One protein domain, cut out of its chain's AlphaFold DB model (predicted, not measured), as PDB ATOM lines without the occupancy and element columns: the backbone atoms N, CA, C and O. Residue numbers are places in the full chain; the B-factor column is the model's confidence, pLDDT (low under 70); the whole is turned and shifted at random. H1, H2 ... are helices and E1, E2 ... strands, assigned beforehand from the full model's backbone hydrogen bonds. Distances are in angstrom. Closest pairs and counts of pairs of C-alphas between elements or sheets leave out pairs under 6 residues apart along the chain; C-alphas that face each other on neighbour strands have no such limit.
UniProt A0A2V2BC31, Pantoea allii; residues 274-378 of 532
ATOM      1  N   PRO A 274      70.093 225.217  24.505       95.75
ATOM      2  CA  PRO A 274      69.934 226.436  25.288       95.75
ATOM      3  C   PRO A 274      71.203 227.299  25.273       95.75
ATOM      4  O   PRO A 274      72.287 226.863  24.874       95.75
ATOM      5  N   SER A 275      71.077 228.521  25.776       96.69
ATOM      6  CA  SER A 275      72.206 229.365  26.164       96.69
ATOM      7  C   SER A 275      72.523 229.233  27.653       96.69
ATOM      8  O   SER A 275      71.623 229.109  28.482       96.69
ATOM      9  N   LEU A 276      73.803 229.358  28.018       96.25
ATOM     10  CA  LEU A 276      74.230 229.463  29.420       96.25
ATOM     11  C   LEU A 276      73.600 230.675  30.135       96.25
ATOM     12  O   LEU A 276      73.402 230.634  31.348       96.25
ATOM     13  N   LYS A 277      73.205 231.718  29.386       95.81
ATOM     14  CA  LYS A 277      72.485 232.895  29.905       95.81
ATOM     15  C   LYS A 277      71.094 232.575  30.445       95.81
ATOM     16  O   LYS A 277      70.546 233.359  31.211       95.81
ATOM     17  N   GLU A 278      70.511 231.445  30.047       96.62
ATOM     18  CA  GLU A 278      69.192 231.016  30.520       96.62
ATOM     19  C   GLU A 278      69.230 230.425  31.941       96.62
ATOM     20  O   GLU A 278      68.186 230.091  32.498       96.62
ATOM     21  N   GLY A 279      70.420 230.321  32.542       96.12
ATOM     22  CA  GLY A 279      70.616 229.855  33.908       96.12
ATOM     23  C   GLY A 279      70.968 228.373  33.999       96.12
ATOM     24  O   GLY A 279      70.630 227.565  33.130       96.12
ATOM     25  N   LEU A 280      71.664 228.029  35.085       97.69
ATOM     26  CA  LEU A 280      72.146 226.683  35.389       97.69
ATOM     27  C   LEU A 280      71.573 226.215  36.724       97.69
ATOM     28  O   LEU A 280      71.618 226.961  37.700       97.69
ATOM     29  N   SER A 281      71.097 224.974  36.795       97.56
ATOM     30  CA  SER A 281      70.738 224.309  38.056       97.56
ATOM     31  C   SER A 281      71.013 222.805  37.990       97.56
ATOM     32  O   SER A 281      71.208 222.239  36.914       97.56
ATOM     33  N   LYS A 282      71.089 222.146  39.147       95.31
ATOM     34  CA  LYS A 282      71.216 220.685  39.255       95.31
ATOM     35  C   LYS A 282      69.827 220.066  39.404       95.31
ATOM     36  O   LYS A 282      69.062 220.488  40.263       95.31
ATOM     37  N   SER A 283      69.527 219.027  38.630       89.56
ATOM     38  CA  SER A 283      68.286 218.253  38.749       89.56
ATOM     39  C   SER A 283      68.619 216.763  38.812       89.56
ATOM     40  O   SER A 283      68.823 216.129  37.777       89.56
ATOM     41  N   GLY A 284      68.702 216.201  40.023       85.75
ATOM     42  CA  GLY A 284      69.268 214.861  40.229       85.75
ATOM     43  C   GLY A 284      70.723 214.813  39.751       85.75
ATOM     44  O   GLY A 284      71.495 215.723  40.054       85.75
ATOM     45  N   ASP A 285      71.067 213.815  38.938       82.88
ATOM     46  CA  ASP A 285      72.397 213.668  38.318       82.88
ATOM     47  C   ASP A 285      72.517 214.367  36.952       82.88
ATOM     48  O   ASP A 285      73.366 214.037  36.124       82.88
ATOM     49  N   ARG A 286      71.644 215.346  36.690       95.44
ATOM     50  CA  ARG A 286      71.629 216.136  35.455       95.44
ATOM     51  C   ARG A 286      71.957 217.592  35.726       95.44
ATOM     52  O   ARG A 286      71.610 218.142  36.775       95.44
ATOM     53  N   ILE A 287      72.531 218.240  34.719       97.88
ATOM     54  CA  ILE A 287      72.579 219.698  34.644       97.88
ATOM     55  C   ILE A 287      71.390 220.213  33.834       97.88
ATOM     56  O   ILE A 287      71.152 219.789  32.705       97.88
ATOM     57  N   GLN A 288      70.642 221.135  34.421       97.75
ATOM     58  CA  GLN A 288      69.623 221.931  33.754       97.75
ATOM     59  C   GLN A 288      70.280 223.205  33.217       97.75
ATOM     60  O   GLN A 288      70.920 223.934  33.975       97.75
ATOM     61  N   ILE A 289      70.088 223.481  31.928       97.25
ATOM     62  CA  ILE A 289      70.510 224.706  31.247       97.25
ATOM     63  C   ILE A 289      69.268 225.295  30.577       97.25
ATOM     64  O   ILE A 289      68.699 224.690  29.663       97.25
ATOM     65  N   GLY A 290      68.795 226.441  31.067       94.56
ATOM     66  CA  GLY A 290      67.519 227.011  30.634       94.56
ATOM     67  C   GLY A 290      66.370 226.015  30.784       94.56
ATOM     68  O   GLY A 290      66.059 225.576  31.890       94.56
ATOM     69  N   LYS A 291      65.738 225.626  29.669       91.38
ATOM     70  CA  LYS A 291      64.620 224.657  29.644       91.38
ATOM     71  C   LYS A 291      65.029 223.202  29.402       91.38
ATOM     72  O   LYS A 291      64.169 222.324  29.460       91.38
ATOM     73  N   GLN A 292      66.301 222.928  29.135       95.12
ATOM     74  CA  GLN A 292      66.772 221.585  28.813       95.12
ATOM     75  C   GLN A 292      67.603 220.993  29.952       95.12
ATOM     76  O   GLN A 292      68.416 221.690  30.550       95.12
ATOM     77  N   ALA A 293      67.438 219.694  30.213       96.31
ATOM     78  CA  ALA A 293      68.299 218.948  31.129       96.31
ATOM     79  C   ALA A 293      69.166 217.943  30.371       96.31
ATOM     80  O   ALA A 293      68.688 217.258  29.461       96.31
ATOM     81  N   TYR A 294      70.414 217.815  30.801       96.88
ATOM     82  CA  TYR A 294      71.435 216.965  30.205       96.88
ATOM     83  C   TYR A 294      72.021 216.027  31.257       96.88
ATOM     84  O   TYR A 294      72.322 216.458  32.369       96.88
ATOM     85  N   SER A 295      72.161 214.743  30.923       95.31
ATOM     86  CA  SER A 295      72.958 213.808  31.728       95.31
ATOM     87  C   SER A 295      74.408 214.289  31.828       95.31
ATOM     88  O   SER A 295      74.876 215.011  30.948       95.31
ATOM     89  N   LEU A 296      75.096 213.899  32.898       94.75
ATOM     90  CA  LEU A 296      76.514 214.184  33.101       94.75
ATOM     91  C   LEU A 296      77.373 212.951  32.753       94.75
ATOM     92  O   LEU A 296      76.923 211.834  33.010       94.75
ATOM     93  N   PRO A 297      78.603 213.134  32.234       94.75
ATOM     94  CA  PRO A 297      79.182 214.416  31.835       94.75
ATOM     95  C   PRO A 297      78.487 215.002  30.600       94.75
ATOM     96  O   PRO A 297      77.844 214.297  29.829       94.75
ATOM     97  N   VAL A 298      78.625 216.311  30.409       96.25
ATOM     98  CA  VAL A 298      78.201 216.988  29.182       96.25
ATOM     99  C   VAL A 298      79.316 217.889  28.677       96.25
ATOM    100  O   VAL A 298      79.884 218.681  29.425       96.25
ATOM    101  N   PHE A 299      79.623 217.769  27.393       96.00
ATOM    102  CA  PHE A 299      80.528 218.639  26.654       96.00
ATOM    103  C   PHE A 299      79.748 219.274  25.507       96.00
ATOM    104  O   PHE A 299      78.984 218.589  24.832       96.00
ATOM    105  N   ALA A 300      79.921 220.568  25.268       97.00
ATOM    106  CA  ALA A 300      79.264 221.246  24.165       97.00
ATOM    107  C   ALA A 300      80.159 222.292  23.507       97.00
ATOM    108  O   ALA A 300      80.926 222.999  24.167       97.00
ATOM    109  N   GLU A 301      80.000 222.432  22.194       95.31
ATOM    110  CA  GLU A 301      80.493 223.597  21.466       95.31
ATOM    111  C   GLU A 301      79.851 224.866  22.025       95.31
ATOM    112  O   GLU A 301      78.658 224.863  22.337       95.31
ATOM    113  N   LEU A 302      80.609 225.962  22.099       95.50
ATOM    114  CA  LEU A 302      80.076 227.226  22.590       95.50
ATOM    115  C   LEU A 302      80.345 228.374  21.617       95.50
ATOM    116  O   LEU A 302      81.483 228.652  21.240       95.50
ATOM    117  N   SER A 303      79.275 229.080  21.249       93.44
ATOM    118  CA  SER A 303      79.335 230.294  20.434       93.44
ATOM    119  C   SER A 303      78.435 231.366  21.036       93.44
ATOM    120  O   SER A 303      77.217 231.195  21.111       93.44
ATOM    121  N   ASN A 304      79.030 232.472  21.496       91.44
ATOM    122  CA  ASN A 304      78.321 233.544  22.207       91.44
ATOM    123  C   ASN A 304      77.429 233.007  23.342       91.44
ATOM    124  O   ASN A 304      76.273 233.404  23.466       91.44
ATOM    125  N   GLU A 305      77.957 232.057  24.119       92.81
ATOM    126  CA  GLU A 305      77.262 231.371  25.219       92.81
ATOM    127  C   GLU A 305      76.053 230.512  24.809       92.81
ATOM    128  O   GLU A 305      75.322 230.034  25.673       92.81
ATOM    129  N   ASN A 306      75.829 230.286  23.513       95.38
ATOM    130  CA  ASN A 306      74.854 229.315  23.015       95.38
ATOM    131  C   ASN A 306      75.535 227.964  22.821       95.38
ATOM    132  O   ASN A 306      76.614 227.901  22.220       95.38
ATOM    133  N   LEU A 307      74.887 226.899  23.296       95.81
ATOM    134  CA  LEU A 307      75.351 225.539  23.058       95.81
ATOM    135  C   LEU A 307      75.124 225.169  21.588       95.81
ATOM    136  O   LEU A 307      74.025 225.333  21.053       95.81
ATOM    137  N   GLY A 308      76.171 224.660  20.944       93.19
ATOM    138  CA  GLY A 308      76.106 224.028  19.630       93.19
ATOM    139  C   GLY A 308      75.885 222.522  19.755       93.19
ATOM    140  O   GLY A 308      74.988 222.068  20.462       93.19
ATOM    141  N   SER A 309      76.715 221.742  19.066       91.44
ATOM    142  CA  SER A 309      76.763 220.286  19.219       91.44
ATOM    143  C   SER A 309      77.051 219.894  20.674       91.44
ATOM    144  O   SER A 309      77.855 220.549  21.339       91.44
ATOM    145  N   VAL A 310      76.402 218.829  21.155       94.62
ATOM    146  CA  VAL A 310      76.500 218.339  22.539       94.62
ATOM    147  C   VAL A 310      76.900 216.862  22.536       94.62
ATOM    148  O   VAL A 310      76.325 216.073  21.785       94.62
ATOM    149  N   TRP A 311      77.853 216.497  23.389       94.19
ATOM    150  CA  TRP A 311      78.352 215.142  23.632       94.19
ATOM    151  C   TRP A 311      78.206 214.782  25.108       94.19
ATOM    152  O   TRP A 311      78.215 215.663  25.970       94.19
ATOM    153  N   PHE A 312      78.131 213.483  25.389       93.62
ATOM    154  CA  PHE A 312      77.937 212.960  26.749       93.62
ATOM    155  C   PHE A 312      79.023 211.973  27.182       93.62
ATOM    156  O   PHE A 312      79.046 211.514  28.316       93.62
ATOM    157  N   GLU A 313      79.936 211.657  26.277       91.19
ATOM    158  CA  GLU A 313      81.082 210.783  26.491       91.19
ATOM    159  C   GLU A 313      82.171 211.170  25.481       91.19
ATOM    160  O   GLU A 313      81.923 211.905  24.514       91.19
ATOM    161  N   GLY A 314      83.388 210.674  25.683       92.38
ATOM    162  CA  GLY A 314      84.479 210.936  24.754       92.38
ATOM    163  C   GLY A 314      85.016 212.370  24.826       92.38
ATOM    164  O   GLY A 314      85.420 212.908  23.792       92.38
ATOM    165  N   PHE A 315      84.959 213.039  25.988       95.69
ATOM    166  CA  PHE A 315      85.304 214.461  26.097       95.69
ATOM    167  C   PHE A 315      86.733 214.731  25.624       95.69
ATOM    168  O   PHE A 315      86.921 215.569  24.740       95.69
ATOM    169  N   ALA A 316      87.722 213.999  26.142       96.19
ATOM    170  CA  ALA A 316      89.124 214.220  25.809       96.19
ATOM    171  C   ALA A 316      89.399 214.012  24.320       96.19
ATOM    172  O   ALA A 316      90.015 214.864  23.676       96.19
ATOM    173  N   LYS A 317      88.871 212.939  23.725       93.00
ATOM    174  CA  LYS A 317      89.006 212.687  22.287       93.00
ATOM    175  C   LYS A 317      88.367 213.792  21.443       93.00
ATOM    176  O   LYS A 317      88.903 214.140  20.387       93.00
ATOM    177  N   ASN A 318      87.214 214.321  21.854       92.94
ATOM    178  CA  ASN A 318      86.443 215.259  21.038       92.94
ATOM    179  C   ASN A 318      86.901 216.718  21.186       92.94
ATOM    180  O   ASN A 318      86.962 217.419  20.170       92.94
ATOM    181  N   VAL A 319      87.267 217.170  22.392       95.38
ATOM    182  CA  VAL A 319      87.570 218.585  22.675       95.38
ATOM    183  C   VAL A 319      88.802 219.100  21.929       95.38
ATOM    184  O   VAL A 319      88.785 220.232  21.451       95.38
ATOM    185  N   ILE A 320      89.818 218.254  21.721       93.44
ATOM    186  CA  ILE A 320      91.076 218.624  21.045       93.44
ATOM    187  C   ILE A 320      90.851 219.136  19.618       93.44
ATOM    188  O   ILE A 320      91.508 220.074  19.177       93.44
ATOM    189  N   GLN A 321      89.870 218.578  18.903       88.50
ATOM    190  CA  GLN A 321      89.522 219.018  17.543       88.50
ATOM    191  C   GLN A 321      88.868 220.406  17.506       88.50
ATOM    192  O   GLN A 321      88.791 221.042  16.451       88.50
ATOM    193  N   TYR A 322      88.336 220.844  18.646       89.38
ATOM    194  CA  TYR A 322      87.656 222.119  18.801       89.38
ATOM    195  C   TYR A 322      88.632 223.195  19.279       89.38
ATOM    196  O   TYR A 322      88.706 224.285  18.702       89.38
ATOM    197  N   THR A 323      89.434 222.869  20.291       94.31
ATOM    198  CA  THR A 323      90.421 223.786  20.862       94.31
ATOM    199  C   THR A 323      91.580 224.058  19.907       94.31
ATOM    200  O   THR A 323      92.033 225.200  19.854       94.31
ATOM    201  N   SER A 324      91.965 223.102  19.047       91.12
ATOM    202  CA  SER A 324      92.953 223.330  17.974       91.12
ATOM    203  C   SER A 324      92.529 224.403  16.962       91.12
ATOM    204  O   SER A 324      93.366 225.003  16.296       91.12
ATOM    205  N   LYS A 325      91.226 224.700  16.872       92.56
ATOM    206  CA  LYS A 325      90.653 225.765  16.030       92.56
ATOM    207  C   LYS A 325      90.398 227.063  16.807       92.56
ATOM    208  O   LYS A 325      89.667 227.932  16.325       92.56
ATOM    209  N   GLY A 326      90.918 227.172  18.032       94.38
ATOM    210  CA  GLY A 326      90.731 228.324  18.916       94.38
ATOM    211  C   GLY A 326      89.285 228.531  19.375       94.38
ATOM    212  O   GLY A 326      88.902 229.647  19.725       94.38
ATOM    213  N   LYS A 327      88.446 227.490  19.333       95.81
ATOM    214  CA  LYS A 327      87.027 227.601  19.680       95.81
ATOM    215  C   LYS A 327      86.797 227.439  21.182       95.81
ATOM    216  O   LYS A 327      87.556 226.758  21.869       95.81
ATOM    217  N   SER A 328      85.745 228.079  21.686       97.19
ATOM    218  CA  SER A 328      85.340 227.998  23.096       97.19
ATOM    219  C   SER A 328      84.387 226.828  23.315       97.19
ATOM    220  O   SER A 328      83.682 226.424  22.391       97.19
ATOM    221  N   PHE A 329      84.344 226.287  24.526       97.94
ATOM    222  CA  PHE A 329      83.475 225.158  24.838       97.94
ATOM    223  C   PHE A 329      82.901 225.230  26.251       97.94
ATOM    224  O   PHE A 329      83.372 225.980  27.110       97.94
ATOM    225  N   PHE A 330      81.870 224.421  26.465       98.38
ATOM    226  CA  PHE A 330      81.271 224.160  27.760       98.38
ATOM    227  C   PHE A 330      81.529 222.710  28.172       98.38
ATOM    228  O   PHE A 330      81.392 221.802  27.355       98.38
ATOM    229  N   TYR A 331      81.889 222.488  29.432       98.38
ATOM    230  CA  TYR A 331      81.991 221.158  30.032       98.38
ATOM    231  C   TYR A 331      81.320 221.164  31.401       98.38
ATOM    232  O   TYR A 331      81.511 222.108  32.159       98.38
ATOM    233  N   ALA A 332      80.569 220.127  31.752       98.06
ATOM    234  CA  ALA A 332      80.077 219.945  33.108       98.06
ATOM    235  C   ALA A 332      80.077 218.474  33.520       98.06
ATOM    236  O   ALA A 332      79.737 217.588  32.736       98.06
ATOM    237  N   ASN A 333      80.421 218.231  34.780       97.00
ATOM    238  CA  ASN A 333      80.359 216.923  35.424       97.00
ATOM    239  C   ASN A 333      80.085 217.111  36.925       97.00
ATOM    240  O   ASN A 333      80.185 218.226  37.446       97.00
ATOM    241  N   LEU A 334      79.753 216.041  37.645       95.69
ATOM    242  CA  LEU A 334      79.822 216.083  39.106       95.69
ATOM    243  C   LEU A 334      81.271 216.383  39.508       95.69
ATOM    244  O   LEU A 334      82.191 215.782  38.957       95.69
ATOM    245  N   CYS A 335      81.481 217.300  40.454       95.38
ATOM    246  CA  CYS A 335      82.828 217.690  40.880       95.38
ATOM    247  C   CYS A 335      83.655 216.470  41.325       95.38
ATOM    248  O   CYS A 335      84.794 216.300  40.886       95.38
ATOM    249  N   LYS A 336      83.043 215.555  42.088       93.25
ATOM    250  CA  LYS A 336      83.682 214.299  42.508       93.25
ATOM    251  C   LYS A 336      84.157 213.420  41.352       93.25
ATOM    252  O   LYS A 336      85.194 212.775  41.471       93.25
ATOM    253  N   ASN A 337      83.464 213.448  40.210       92.94
ATOM    254  CA  ASN A 337      83.820 212.635  39.043       92.94
ATOM    255  C   ASN A 337      85.094 213.122  38.342       92.94
ATOM    256  O   ASN A 337      85.673 212.387  37.549       92.94
ATOM    257  N   ILE A 338      85.529 214.351  38.623       93.00
ATOM    258  CA  ILE A 338      86.763 214.930  38.087       93.00
ATOM    259  C   ILE A 338      87.805 215.176  39.184       93.00
ATOM    260  O   ILE A 338      88.738 215.939  38.973       93.00
ATOM    261  N   GLY A 339      87.669 214.520  40.343       89.81
ATOM    262  CA  GLY A 339      88.666 214.562  41.416       89.81
ATOM    263  C   GLY A 339      88.552 215.757  42.366       89.81
ATOM    264  O   GLY A 339      89.521 216.073  43.046       89.81
ATOM    265  N   ILE A 340      87.397 216.426  42.426       92.50
ATOM    266  CA  ILE A 340      87.143 217.551  43.339       92.50
ATOM    267  C   ILE A 340      86.141 217.111  44.407       92.50
ATOM    268  O   ILE A 340      85.028 216.712  44.071       92.50
ATOM    269  N   ASP A 341      86.499 217.233  45.686       92.38
ATOM    270  CA  ASP A 341      85.651 216.823  46.814       92.38
ATOM    271  C   ASP A 341      84.426 217.745  46.988       92.38
ATOM    272  O   ASP A 341      84.453 218.756  47.692       92.38
ATOM    273  N   SER A 342      83.362 217.457  46.233       92.38
ATOM    274  CA  SER A 342      82.086 218.173  46.269       92.38
ATOM    275  C   SER A 342      80.979 217.394  45.549       92.38
ATOM    276  O   SER A 342      81.176 216.838  44.468       92.38
ATOM    277  N   GLU A 343      79.767 217.440  46.107       92.62
ATOM    278  CA  GLU A 343      78.539 216.889  45.502       92.62
ATOM    279  C   GLU A 343      77.858 217.852  44.505       92.62
ATOM    280  O   GLU A 343      76.800 217.552  43.930       92.62
ATOM    281  N   MET A 344      78.435 219.042  44.307       95.94
ATOM    282  CA  MET A 344      77.972 220.007  43.309       95.94
ATOM    283  C   MET A 344      78.350 219.561  41.893       95.94
ATOM    284  O   MET A 344      79.175 218.670  41.682       95.94
ATOM    285  N   ILE A 345      77.753 220.216  40.902       97.94
ATOM    286  CA  ILE A 345      78.222 220.122  39.520       97.94
ATOM    287  C   ILE A 345      79.314 221.170  39.321       97.94
ATOM    288  O   ILE A 345      79.111 222.350  39.621       97.94
ATOM    289  N   CYS A 346      80.447 220.729  38.789       97.81
ATOM    290  CA  CYS A 346      81.520 221.583  38.318       97.81
ATOM    291  C   CYS A 346      81.311 221.797  36.819       97.81
ATOM    292  O   CYS A 346      81.470 220.871  36.022       97.81
ATOM    293  N   ALA A 347      80.903 223.009  36.454       98.25
ATOM    294  CA  ALA A 347      80.715 223.433  35.075       98.25
ATOM    295  C   ALA A 347      81.801 224.440  34.680       98.25
ATOM    296  O   ALA A 347      82.210 225.268  35.489       98.25
ATOM    297  N   TYR A 348      82.261 224.389  33.437       98.25
ATOM    298  CA  TYR A 348      83.362 225.195  32.929       98.25
ATOM    299  C   TYR A 348      82.974 225.792  31.585       98.25
ATOM    300  O   TYR A 348      82.619 225.068  30.655       98.25
ATOM    301  N   HIS A 349      83.068 227.113  31.480       97.56
ATOM    302  CA  HIS A 349      83.116 227.825  30.209       97.56
ATOM    303  C   HIS A 349      84.580 228.163  29.937       97.56
ATOM    304  O   HIS A 349      85.208 228.919  30.681       97.56
ATOM    305  N   VAL A 350      85.130 227.562  28.887       97.81
ATOM    306  CA  VAL A 350      86.551 227.653  28.566       97.81
ATOM    307  C   VAL A 350      86.736 228.317  27.208       97.81
ATOM    308  O   VAL A 350      86.138 227.912  26.211       97.81
ATOM    309  N   THR A 351      87.585 229.340  27.189       97.06
ATOM    310  CA  THR A 351      88.019 230.080  25.999       97.06
ATOM    311  C   THR A 351      89.545 229.974  25.861       97.06
ATOM    312  O   THR A 351      90.211 229.586  26.825       97.06
ATOM    313  N   PRO A 352      90.149 230.398  24.732       96.50
ATOM    314  CA  PRO A 352      91.607 230.374  24.574       96.50
ATOM    315  C   PRO A 352      92.401 231.137  25.650       96.50
ATOM    316  O   PRO A 352      93.586 230.871  25.846       96.50
ATOM    317  N   LYS A 353      91.778 232.104  26.334       96.56
ATOM    318  CA  LYS A 353      92.462 233.003  27.282       96.56
ATOM    319  C   LYS A 353      91.915 232.948  28.708       96.56
ATOM    320  O   LYS A 353      92.501 233.562  29.591       96.56
ATOM    321  N   LYS A 354      90.785 232.274  28.926       97.12
ATOM    322  CA  LYS A 354      90.041 232.348  30.186       97.12
ATOM    323  C   LYS A 354      89.319 231.044  30.484       97.12
ATOM    324  O   LYS A 354      88.662 230.489  29.601       97.12
ATOM    325  N   ILE A 355      89.383 230.622  31.742       97.94
ATOM    326  CA  ILE A 355      88.608 229.521  32.313       97.94
ATOM    327  C   ILE A 355      87.625 230.121  33.319       97.94
ATOM    328  O   ILE A 355      88.027 230.806  34.257       97.94
ATOM    329  N   THR A 356      86.335 229.858  33.125       97.94
ATOM    330  CA  THR A 356      85.269 230.257  34.050       97.94
ATOM    331  C   THR A 356      84.657 229.008  34.663       97.94
ATOM    332  O   THR A 356      83.949 228.272  33.975       97.94
ATOM    333  N   LYS A 357      84.928 228.760  35.946       97.88
ATOM    334  CA  LYS A 357      84.331 227.674  36.731       97.88
ATOM    335  C   LYS A 357      83.029 228.150  37.362       97.88
ATOM    336  O   LYS A 357      82.964 229.219  37.958       97.88
ATOM    337  N   MET A 358      82.010 227.313  37.290       98.06
ATOM    338  CA  MET A 358      80.670 227.527  37.813       98.06
ATOM    339  C   MET A 358      80.312 226.344  38.712       98.06
ATOM    340  O   MET A 358      80.286 225.201  38.255       98.06
ATOM    341  N   LEU A 359      80.035 226.608  39.989       97.81
ATOM    342  CA  LEU A 359      79.525 225.596  40.914       97.81
ATOM    343  C   LEU A 359      78.002 225.642  40.928       97.81
ATOM    344  O   LEU A 359      77.403 226.635  41.348       97.81
ATOM    345  N   VAL A 360      77.383 224.559  40.466       98.00
ATOM    346  CA  VAL A 360      75.938 224.481  40.246       98.00
ATOM    347  C   VAL A 360      75.297 223.537  41.264       98.00
ATOM    348  O   VAL A 360      75.756 222.417  41.499       98.00
ATOM    349  N   THR A 361      74.212 224.010  41.874       97.12
ATOM    350  CA  THR A 361      73.436 223.325  42.916       97.12
ATOM    351  C   THR A 361      71.970 223.187  42.503       97.12
ATOM    352  O   THR A 361      71.565 223.779  41.497       97.12
ATOM    353  N   PRO A 362      71.135 222.452  43.262       96.38
ATOM    354  CA  PRO A 362      69.701 222.395  42.981       96.38
ATOM    355  C   PRO A 362      69.002 223.760  43.039       96.38
ATOM    356  O   PRO A 362      68.033 223.980  42.324       96.38
ATOM    357  N   MET A 363      69.528 224.704  43.830       95.62
ATOM    358  CA  MET A 363      69.024 226.083  43.903       95.62
ATOM    359  C   MET A 363      69.519 226.977  42.754       95.62
ATOM    360  O   MET A 363      69.131 228.137  42.671       95.62
ATOM    361  N   GLY A 364      70.384 226.454  41.881       96.31
ATOM    362  CA  GLY A 364      70.980 227.185  40.772       96.31
ATOM    363  C   GLY A 364      72.493 227.361  40.890       96.31
ATOM    364  O   GLY A 364      73.175 226.661  41.652       96.31
ATOM    365  N   LEU A 365      73.023 228.298  40.107       96.38
ATOM    366  CA  LEU A 365      74.421 228.715  40.133       96.38
ATOM    367  C   LEU A 365      74.762 229.351  41.489       96.38
ATOM    368  O   LEU A 365      74.179 230.366  41.860       96.38
ATOM    369  N   LYS A 366      75.705 228.754  42.225       96.19
ATOM    370  CA  LYS A 366      76.090 229.196  43.574       96.19
ATOM    371  C   LYS A 366      77.340 230.071  43.574       96.19
ATOM    372  O   LYS A 366      77.372 231.083  44.262       96.19
ATOM    373  N   TYR A 367      78.364 229.672  42.820       95.75
ATOM    374  CA  TYR A 367      79.643 230.382  42.755       95.75
ATOM    375  C   TYR A 367      80.185 230.413  41.330       95.75
ATOM    376  O   TYR A 367      80.028 229.439  40.590       95.75
ATOM    377  N   VAL A 368      80.865 231.508  40.988       96.94
ATOM    378  CA  VAL A 368      81.601 231.683  39.733       96.94
ATOM    379  C   VAL A 368      83.033 232.076  40.070       96.94
ATOM    380  O   VAL A 368      83.249 233.006  40.844       96.94
ATOM    381  N   TYR A 369      83.997 231.369  39.490       96.94
ATOM    382  CA  TYR A 369      85.419 231.663  39.615       96.94
ATOM    383  C   TYR A 369      85.996 231.866  38.226       96.94
ATOM    384  O   TYR A 369      85.840 231.017  37.348       96.94
ATOM    385  N   GLU A 370      86.676 232.984  38.035       97.00
ATOM    386  CA  GLU A 370      87.281 233.339  36.763       97.00
ATOM    387  C   GLU A 370      88.797 233.315  36.884       97.00
ATOM    388  O   GLU A 370      89.369 233.828  37.846       97.00
ATOM    389  N   LYS A 371      89.446 232.710  35.893       96.00
ATOM    390  CA  LYS A 371      90.897 232.653  35.802       96.00
ATOM    391  C   LYS A 371      91.323 233.029  34.394       96.00
ATOM    392  O   LYS A 371      91.026 232.304  33.442       96.00
ATOM    393  N   ASP A 372      92.051 234.135  34.278       96.12
ATOM    394  CA  ASP A 372      92.694 234.559  33.033       96.12
ATOM    395  C   ASP A 372      93.935 233.692  32.786       96.12
ATOM    396  O   ASP A 372      95.076 234.072  33.045       96.12
ATOM    397  N   ALA A 373      93.687 232.457  32.362       94.19
ATOM    398  CA  ALA A 373      94.700 231.469  32.049       94.19
ATOM    399  C   ALA A 373      94.297 230.659  30.818       94.19
ATOM    400  O   ALA A 373      93.129 230.310  30.621       94.19
ATOM    401  N   THR A 374      95.296 230.308  30.015       93.81
ATOM    402  CA  THR A 374      95.133 229.399  28.882       93.81
ATOM    403  C   THR A 374      95.204 227.958  29.376       93.81
ATOM    404  O   THR A 374      96.217 227.527  29.928       93.81
ATOM    405  N   SER A 375      94.120 227.206  29.172       96.19
ATOM    406  CA  SER A 375      94.101 225.756  29.399       96.19
ATOM    407  C   SER A 375      95.130 225.058  28.505       96.19
ATOM    408  O   SER A 375      95.326 225.467  27.357       96.19
ATOM    409  N   ILE A 376      95.726 223.958  28.987       94.75
ATOM    410  CA  ILE A 376      96.637 223.146  28.164       94.75
ATOM    411  C   ILE A 376      95.971 222.679  26.869       94.75
ATOM    412  O   ILE A 376      96.661 222.508  25.879       94.75
ATOM    413  N   LEU A 377      94.639 222.560  26.837       95.81
ATOM    414  CA  LEU A 377      93.879 222.118  25.666       95.81
ATOM    415  C   LEU A 377      94.062 223.010  24.428       95.81
ATOM    416  O   LEU A 377      93.766 222.561  23.325       95.81
ATOM    417  N   TYR A 378      94.520 224.255  24.595       95.31
ATOM    418  CA  TYR A 378      94.827 225.173  23.488       95.31
ATOM    419  C   TYR A 378      96.301 225.174  23.073       95.31
ATOM    420  O   TYR A 378      96.669 225.918  22.166       95.31
TER     421      TYR A 378
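This is residues 274 to 378 of the 532 residues of a protein of Pantoea allii (UniProt A0A2V2BC31). A strongly twisted, curled wall of six strands, E5 E4 E6 E7 E8 E9, is partly covered on one face by a small sheet of three strands, E1 E2 E3, in a lopsided sandwich with crossed strands; H1 packs along E4 of the wall, and the short H2, on the same face of the wall as H1, lies beside the strands. The printed part has 105 residues, with nine named strands and two named helices in the order E1 E2 E3 E4 E5 H1 E6 H2 E7 E8 E9. Both sheets are antiparallel and the class is mostly strand. The whole is compact, with a radius of gyration of the C-alphas of 12.7 A and spans of 35 by 26 by 24 A.

Start at E1, residues 280 to 283, which forms a hairpin with E2, residues 286 to 289; look for N 281 and O 288, 3.0 A apart and within hydrogen-bond range. E2 and E3, residues 292 to 295, form the next hairpin, with N 289 and O 292 at 2.8 A; E1 E2 E3 are a meander, each strand the antiparallel neighbour of the one before. A tight link leads to the large sheet, where E4, residues 298 to 303, forms a hairpin with E5, residues 306 to 311, with N 301 and O 309 at 3.0 A. H1, residues 315 to 323, is on this sheet at a height of 9.4 A, along the strands, at 4 degrees to E4 on the local plane; its closest C-alphas to E4 are those of Phe 315 and Phe 299, 6.4 A apart. In H1, 2 of 5 O i to N i+4 pairs and 3 of 6 O i to N i+3 pairs are within range. E6, residues 328 to 334, has N 330 and O 300 of E4 at 2.9 A; E5, H1 and E6 are a split strand-helix-strand unit, two strands running the same way with E4 between them, and its crossover is right-handed. H2, residues 335 to 338, is on the same face as H1 and is too short for an O i to N i+4 pair. E7, residues 345 to 350, E8, residues 355 to 361, and E9, residues 364 to 371, form a second meander; N 348 and O 331 of E6 are 2.7 A apart, N 358 and O 347 are 2.7 A, and N 357 and O 369 are 2.8 A. The two sheets form a sandwich, face to face, 8.5 A centre to centre where they face each other, their strands at 45 degrees; the closest C-alphas of E1 and E9 are those of Ser 281 and Gly 364, 4.0 A apart.

Find C-alpha 280 at (72.146, 226.683, 35.389), where E1 begins. E4 is 16.0 A from first to last C-alpha, H1 11.9 A, E6 20.7 A and E8 19.5 A. E9 runs 21.2 A to C-alpha 371 at (90.897, 232.653, 35.802).

The C-alphas of Ser 324 and Met 363, the two farthest apart, are 35.4 A apart. The printed part has no cut and no long link. Its mean pLDDT is 95.1, and no printed residue is under 70.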